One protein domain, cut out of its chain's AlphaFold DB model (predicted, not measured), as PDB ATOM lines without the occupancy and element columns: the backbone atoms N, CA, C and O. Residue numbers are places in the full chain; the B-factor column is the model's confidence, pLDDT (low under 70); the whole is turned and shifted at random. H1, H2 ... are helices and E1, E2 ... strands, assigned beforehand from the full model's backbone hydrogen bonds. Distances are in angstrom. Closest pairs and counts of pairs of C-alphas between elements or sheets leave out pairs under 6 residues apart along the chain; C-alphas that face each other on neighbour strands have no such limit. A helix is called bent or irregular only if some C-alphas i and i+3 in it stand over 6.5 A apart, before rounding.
ATOM      1  N   ASN A   2      25.950  -6.589 -14.189       75.19
ATOM      2  CA  ASN A   2      24.643  -6.402 -14.834       75.19
ATOM      3  C   ASN A   2      23.528  -7.110 -14.042       75.19
ATOM      4  O   ASN A   2      23.679  -8.286 -13.714       75.19
ATOM      5  N   ILE A   3      22.416  -6.428 -13.746       77.88
ATOM      6  CA  ILE A   3      21.278  -6.994 -12.999       77.88
ATOM      7  C   ILE A   3      20.740  -8.283 -13.637       77.88
ATOM      8  O   ILE A   3      20.345  -9.209 -12.933       77.88
ATOM      9  N   LEU A   4      20.837  -8.402 -14.964       75.69
ATOM     10  CA  LEU A   4      20.452  -9.618 -15.677       75.69
ATOM     11  C   LEU A   4      21.330 -10.823 -15.347       75.69
ATOM     12  O   LEU A   4      20.823 -11.937 -15.301       75.69
ATOM     13  N   ASN A   5      22.627 -10.628 -15.106       79.38
ATOM     14  CA  ASN A   5      23.513 -11.737 -14.747       79.38
ATOM     15  C   ASN A   5      23.184 -12.254 -13.343       79.38
ATOM     16  O   ASN A   5      23.245 -13.456 -13.110       79.38
ATOM     17  N   LYS A   6      22.754 -11.368 -12.436       84.25
ATOM     18  CA  LYS A   6      22.241 -11.772 -11.123       84.25
ATOM     19  C   LYS A   6      20.922 -12.532 -11.243       84.25
ATOM     20  O   LYS A   6      20.801 -13.596 -10.652       84.25
ATOM     21  N   LEU A   7      19.972 -12.044 -12.045       84.94
ATOM     22  CA  LEU A   7      18.703 -12.748 -12.278       84.94
ATOM     23  C   LEU A   7      18.918 -14.134 -12.903       84.94
ATOM     24  O   LEU A   7      18.305 -15.092 -12.452       84.94
ATOM     25  N   LYS A   8      19.838 -14.262 -13.870       82.88
ATOM     26  CA  LYS A   8      20.242 -15.562 -14.436       82.88
ATOM     27  C   LYS A   8      20.905 -16.477 -13.404       82.88
ATOM     28  O   LYS A   8      20.671 -17.672 -13.404       82.88
ATOM     29  N   SER A   9      21.754 -15.937 -12.533       87.81
ATOM     30  CA  SER A   9      22.375 -16.736 -11.473       87.81
ATOM     31  C   SER A   9      21.343 -17.232 -10.463       87.81
ATOM     32  O   SER A   9      21.450 -18.357  -9.994       87.81
ATOM     33  N   LEU A  10      20.360 -16.397 -10.120       89.31
ATOM     34  CA  LEU A  10      19.283 -16.763  -9.206       89.31
ATOM     35  C   LEU A  10      18.306 -17.755  -9.846       89.31
ATOM     36  O   LEU A  10      17.738 -18.570  -9.122       89.31
ATOM     37  N   SER A  11      18.138 -17.721 -11.175       87.81
ATOM     38  CA  SER A  11      17.221 -18.634 -11.862       87.81
ATOM     39  C   SER A  11      17.640 -20.103 -11.778       87.81
ATOM     40  O   SER A  11      16.784 -20.977 -11.791       87.81
ATOM     41  N   VAL A  12      18.934 -20.365 -11.551       89.69
ATOM     42  CA  VAL A  12      19.471 -21.713 -11.290       89.69
ATOM     43  C   VAL A  12      18.826 -22.364 -10.061       89.69
ATOM     44  O   VAL A  12      18.630 -23.576 -10.037       89.69
ATOM     45  N   SER A  13      18.505 -21.578  -9.031       91.81
ATOM     46  CA  SER A  13      17.951 -22.086  -7.766       91.81
ATOM     47  C   SER A  13      16.471 -21.765  -7.584       91.81
ATOM     48  O   SER A  13      15.782 -22.455  -6.835       91.81
ATOM     49  N   TYR A  14      15.970 -20.727  -8.254       90.69
ATOM     50  CA  TYR A  14      14.616 -20.225  -8.069       90.69
ATOM     51  C   TYR A  14      13.937 -19.979  -9.404       90.69
ATOM     52  O   TYR A  14      14.498 -19.366 -10.302       90.69
ATOM     53  N   ARG A  15      12.664 -20.349  -9.515       91.38
ATOM     54  CA  ARG A  15      11.877 -19.994 -10.695       91.38
ATOM     55  C   ARG A  15      11.402 -18.547 -10.580       91.38
ATOM     56  O   ARG A  15      10.534 -18.237  -9.768       91.38
ATOM     57  N   ILE A  16      11.976 -17.658 -11.389       89.69
ATOM     58  CA  ILE A  16      11.696 -16.220 -11.317       89.69
ATOM     59  C   ILE A  16      10.664 -15.843 -12.375       89.69
ATOM     60  O   ILE A  16      10.908 -15.966 -13.577       89.69
ATOM     61  N   HIS A  17       9.530 -15.319 -11.915       90.12
ATOM     62  CA  HIS A  17       8.483 -14.750 -12.755       90.12
ATOM     63  C   HIS A  17       8.406 -13.241 -12.526       90.12
ATOM     64  O   HIS A  17       8.088 -12.783 -11.433       90.12
ATOM     65  N   LEU A  18       8.696 -12.467 -13.569       89.19
ATOM     66  CA  LEU A  18       8.535 -11.021 -13.569       89.19
ATOM     67  C   LEU A  18       7.209 -10.670 -14.233       89.19
ATOM     68  O   LEU A  18       6.921 -11.139 -15.335       89.19
ATOM     69  N   GLN A  19       6.427  -9.816 -13.582       89.62
ATOM     70  CA  GLN A  19       5.171  -9.306 -14.110       89.62
ATOM     71  C   GLN A  19       5.241  -7.787 -14.209       89.62
ATOM     72  O   GLN A  19       5.620  -7.107 -13.258       89.62
ATOM     73  N   TRP A  20       4.886  -7.260 -15.375       87.75
ATOM     74  CA  TRP A  20       4.766  -5.827 -15.575       87.75
ATOM     75  C   TRP A  20       3.411  -5.370 -15.038       87.75
ATOM     76  O   TRP A  20       2.368  -5.904 -15.430       87.75
ATOM     77  N   ILE A  21       3.434  -4.390 -14.138       83.12
ATOM     78  CA  ILE A  21       2.241  -3.840 -13.497       83.12
ATOM     79  C   ILE A  21       2.132  -2.355 -13.879       83.12
ATOM     80  O   ILE A  21       3.113  -1.626 -13.728       83.12
ATOM     81  N   PRO A  22       0.965  -1.888 -14.363       78.19
ATOM     82  CA  PRO A  22       0.736  -0.472 -14.630       78.19
ATOM     83  C   PRO A  22       0.934   0.389 -13.376       78.19
ATOM     84  O   PRO A  22       0.608  -0.028 -12.268       78.19
ATOM     85  N   SER A  23       1.378   1.634 -13.550       69.12
ATOM     86  CA  SER A  23       1.808   2.534 -12.465       69.12
ATOM     87  C   SER A  23       0.724   2.990 -11.471       69.12
ATOM     88  O   SER A  23       1.006   3.820 -10.613       69.12
ATOM     89  N   SER A  87      24.824  -2.549 -23.917       53.03
ATOM     90  CA  SER A  87      25.925  -3.532 -23.893       53.03
ATOM     91  C   SER A  87      25.741  -4.480 -22.708       53.03
ATOM     92  O   SER A  87      26.469  -4.491 -21.721       53.03
ATOM     93  N   ILE A  88      24.652  -5.216 -22.774       55.84
ATOM     94  CA  ILE A  88      24.236  -6.269 -21.893       55.84
ATOM     95  C   ILE A  88      24.673  -7.518 -22.643       55.84
ATOM     96  O   ILE A  88      24.193  -7.715 -23.762       55.84
ATOM     97  N   ASP A  89      25.550  -8.330 -22.040       62.69
ATOM     98  CA  ASP A  89      25.964  -9.661 -22.521       62.69
ATOM     99  C   ASP A  89      24.763 -10.612 -22.606       62.69
ATOM    100  O   ASP A  89      24.532 -11.527 -21.808       62.69
ATOM    101  N   CYS A  90      23.895 -10.326 -23.555       66.75
ATOM    102  CA  CYS A  90      22.618 -10.958 -23.722       66.75
ATOM    103  C   CYS A  90      22.347 -11.029 -25.214       66.75
ATOM    104  O   CYS A  90      22.653 -10.104 -25.962       66.75
ATOM    105  N   SER A  91      21.789 -12.150 -25.656       77.69
ATOM    106  CA  SER A  91      21.467 -12.336 -27.065       77.69
ATOM    107  C   SER A  91      20.523 -11.230 -27.549       77.69
ATOM    108  O   SER A  91      19.710 -10.708 -26.779       77.69
ATOM    109  N   ARG A  92      20.565 -10.913 -28.850       76.81
ATOM    110  CA  ARG A  92      19.641  -9.950 -29.479       76.81
ATOM    111  C   ARG A  92      18.173 -10.253 -29.140       76.81
ATOM    112  O   ARG A  92      17.385  -9.339 -28.905       76.81
ATOM    113  N   ARG A  93      17.813 -11.544 -29.077       79.00
ATOM    114  CA  ARG A  93      16.477 -12.007 -28.672       79.00
ATOM    115  C   ARG A  93      16.157 -11.565 -27.245       79.00
ATOM    116  O   ARG A  93      15.141 -10.916 -27.036       79.00
ATOM    117  N   ASN A  94      17.034 -11.854 -26.289       77.62
ATOM    118  CA  ASN A  94      16.801 -11.528 -24.884       77.62
ATOM    119  C   ASN A  94      16.765 -10.016 -24.632       77.62
ATOM    120  O   ASN A  94      15.959  -9.556 -23.829       77.62
ATOM    121  N   GLN A  95      17.596  -9.244 -25.335       77.62
ATOM    122  CA  GLN A  95      17.545  -7.783 -25.282       77.62
ATOM    123  C   GLN A  95      16.197  -7.262 -25.781       77.62
ATOM    124  O   GLN A  95      15.550  -6.492 -25.083       77.62
ATOM    125  N   THR A  96      15.729  -7.746 -26.936       82.88
ATOM    126  CA  THR A  96      14.423  -7.358 -27.494       82.88
ATOM    127  C   THR A  96      13.284  -7.718 -26.541       82.88
ATOM    128  O   THR A  96      12.412  -6.891 -26.281       82.88
ATOM    129  N   THR A  97      13.301  -8.929 -25.978       84.69
ATOM    130  CA  THR A  97      12.299  -9.373 -25.002       84.69
ATOM    131  C   THR A  97      12.301  -8.487 -23.757       84.69
ATOM    132  O   THR A  97      11.235  -8.070 -23.311       84.69
ATOM    133  N   LEU A  98      13.479  -8.140 -23.229       83.31
ATOM    134  CA  LEU A  98      13.598  -7.270 -22.061       83.31
ATOM    135  C   LEU A  98      13.105  -5.851 -22.352       83.31
ATOM    136  O   LEU A  98      12.320  -5.313 -21.579       83.31
ATOM    137  N   THR A  99      13.511  -5.249 -23.471       84.12
ATOM    138  CA  THR A  99      13.052  -3.908 -23.863       84.12
ATOM    139  C   THR A  99      11.533  -3.869 -24.023       84.12
ATOM    140  O   THR A  99      10.885  -2.926 -23.565       84.12
ATOM    141  N   ARG A 100      10.938  -4.913 -24.616       87.75
ATOM    142  CA  ARG A 100       9.479  -5.047 -24.742       87.75
ATOM    143  C   ARG A 100       8.781  -5.268 -23.397       87.75
ATOM    144  O   ARG A 100       7.669  -4.785 -23.218       87.75
ATOM    145  N   PHE A 101       9.414  -5.966 -22.457       86.69
ATOM    146  CA  PHE A 101       8.899  -6.114 -21.096       86.69
ATOM    147  C   PHE A 101       8.933  -4.784 -20.326       86.69
ATOM    148  O   PHE A 101       7.924  -4.378 -19.763       86.69
ATOM    149  N   LEU A 102      10.054  -4.053 -20.364       82.69
ATOM    150  CA  LEU A 102      10.207  -2.763 -19.671       82.69
ATOM    151  C   LEU A 102       9.245  -1.686 -20.196       82.69
ATOM    152  O   LEU A 102       8.747  -0.873 -19.423       82.69
ATOM    153  N   SER A 103       8.954  -1.709 -21.496       83.81
ATOM    154  CA  SER A 103       7.958  -0.830 -22.132       83.81
ATOM    155  C   SER A 103       6.508  -1.287 -21.930       83.81
ATOM    156  O   SER A 103       5.592  -0.611 -22.388       83.81
ATOM    157  N   GLY A 104       6.272  -2.427 -21.270       84.62
ATOM    158  CA  GLY A 104       4.932  -2.968 -21.032       84.62
ATOM    159  C   GLY A 104       4.266  -3.602 -22.260       84.62
ATOM    160  O   GLY A 104       3.122  -4.046 -22.173       84.62
ATOM    161  N   HIS A 105       4.964  -3.712 -23.399       88.50
ATOM    162  CA  HIS A 105       4.474  -4.442 -24.578       88.50
ATOM    163  C   HIS A 105       4.364  -5.953 -24.340       88.50
ATOM    164  O   HIS A 105       3.650  -6.646 -25.066       88.50
ATOM    165  N   ILE A 106       5.089  -6.474 -23.350       88.12
ATOM    166  CA  ILE A 106       4.966  -7.842 -22.852       88.12
ATOM    167  C   ILE A 106       4.685  -7.754 -21.351       88.12
ATOM    168  O   ILE A 106       5.406  -7.076 -20.626       88.12
ATOM    169  N   ARG A 107       3.640  -8.447 -20.885       88.25
ATOM    170  CA  ARG A 107       3.170  -8.361 -19.492       88.25
ATOM    171  C   ARG A 107       3.917  -9.269 -18.516       88.25
ATOM    172  O   ARG A 107       3.829  -9.049 -17.314       88.25
ATOM    173  N   SER A 108       4.632 -10.280 -19.001       88.88
ATOM    174  CA  SER A 108       5.364 -11.214 -18.145       88.88
ATOM    175  C   SER A 108       6.647 -11.727 -18.791       88.88
ATOM    176  O   SER A 108       6.750 -11.852 -20.012       88.88
ATOM    177  N   LEU A 109       7.635 -12.036 -17.957       88.19
ATOM    178  CA  LEU A 109       8.906 -12.626 -18.356       88.19
ATOM    179  C   LEU A 109       9.307 -13.685 -17.330       88.19
ATOM    180  O   LEU A 109       9.290 -13.425 -16.132       88.19
ATOM    181  N   THR A 110       9.661 -14.882 -17.795       87.06
ATOM    182  CA  THR A 110      10.087 -15.985 -16.922       87.06
ATOM    183  C   THR A 110      11.552 -16.300 -17.180       87.06
ATOM    184  O   THR A 110      11.966 -16.367 -18.339       87.06
ATOM    185  N   PHE A 111      12.313 -16.497 -16.108       82.00
ATOM    186  CA  PHE A 111      13.667 -17.035 -16.165       82.00
ATOM    187  C   PHE A 111      13.646 -18.486 -15.686       82.00
ATOM    188  O   PHE A 111      12.957 -18.812 -14.716       82.00
ATOM    189  N   PHE A 112      14.385 -19.327 -16.405       76.25
ATOM    190  CA  PHE A 112      14.628 -20.731 -16.094       76.25
ATOM    191  C   PHE A 112      16.085 -20.927 -15.688       76.25
ATOM    192  O   PHE A 112      16.908 -20.026 -15.997       76.25
TER     193      PHE A 112
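AT A GLANCE: This is residues 2 to 23 and 87 to 112 of the 112 residues of the protein "RNase H type-1 domain-containing protein" of Araneus ventricosus (UniProt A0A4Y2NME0). A short ribbon of two antiparallel strands, E1 and E2, has one helix near each end: H1 by the end where E1 begins and E2 ends, and the last part of H2 by the end where E2 begins. Both helices are on one side of the ribbon and splay apart from each other, H2 slanting away from E2 toward its own first residues. The printed part has 48 residues with two named helices and two named strands, in the order H1, E1, H2, E2 along the chain, and a cut between E1 and H2. The sheet has the order E1 - E2 and is antiparallel, and the class is mixed, helices and strands. The whole is compact, with a radius of gyration of the C-alphas of 11.0 A, and its C-alphas span 28 by 24 by 16 A along their three main axes.

IN THESE COORDINATES: The printed part begins at residue 2, and H1 follows at once as residues 3 to 11, with C-alpha 3 at (21.278, -6.994, -12.999); from its first to its last C-alpha it is 12.4 A long. A tight link of 4 residues joins H1 to E1, which is residues 16 to 19 and 9.9 A long. C-alpha 16 stands at (11.696, -16.220, -11.317). After residue 23 the printed part is cut, and it resumes at residue 87. H2, the longest helix by residues, is residues 92 to 102 and measures 15.4 A. A tight link of 5 residues joins H2 to E2, residues 108 to 111, which is 10.3 A long and ends with C-alpha 111 at (13.667, -17.035, -16.165). Residue 112 is the chain's last.

HOW THE PARTS SIT: E1 and E2 are antiparallel neighbours, with an angle of 167 degrees between their N-to-C directions. C-alphas 16 and 111 face each other at 5.3 A, and C-alphas 19 and 108 at 4.5 A. Across the pair, N 18 and O 109 are 2.8 A apart and N 109 and O 18 are 2.9 A apart, both within hydrogen-bond range. H1 has 3 pairs of C-alphas within 8 A of E2, the closest being those of Ser 11 and Phe 111 at 5.8 A. It has 2 such pairs with E1, the closest being the C-alphas of Leu 7 and Ile 16 at 7.9 A. H2 has 2 pairs of C-alphas within 8 A of E2, and the closest are those of Phe 101 and Ser 108, 6.9 A apart. The centres of H2 and E2 are 10.8 A apart, and those of H1 and E2 12.1 A. H1 and H2 are apart. In both H1 and H2 every O i to N i+4 pair is within hydrogen-bond range, and neither helix is bent.

THE WHOLE: The outline is rounded, and the two C-alphas farthest apart, those of Val 12 and Ser 23, are 30.0 A from each other. The first and last printed C-alphas, those of Asn 2 and Phe 112, are 17.5 A apart. Residues 24 to 86 of the chain are cut out and not printed, and C-alphas 23 and 87 are 27.4 A apart across the cut. The link from E1 to H2 is the link across the cut; of the links that are printed whole, H1 to E1 and H2 to E2 are tight. The mean pLDDT of the printed part of this model is 82.1. Residue 23 and residues 87 to 90, on the two sides of the cut, are under 70, where the model's confidence is low.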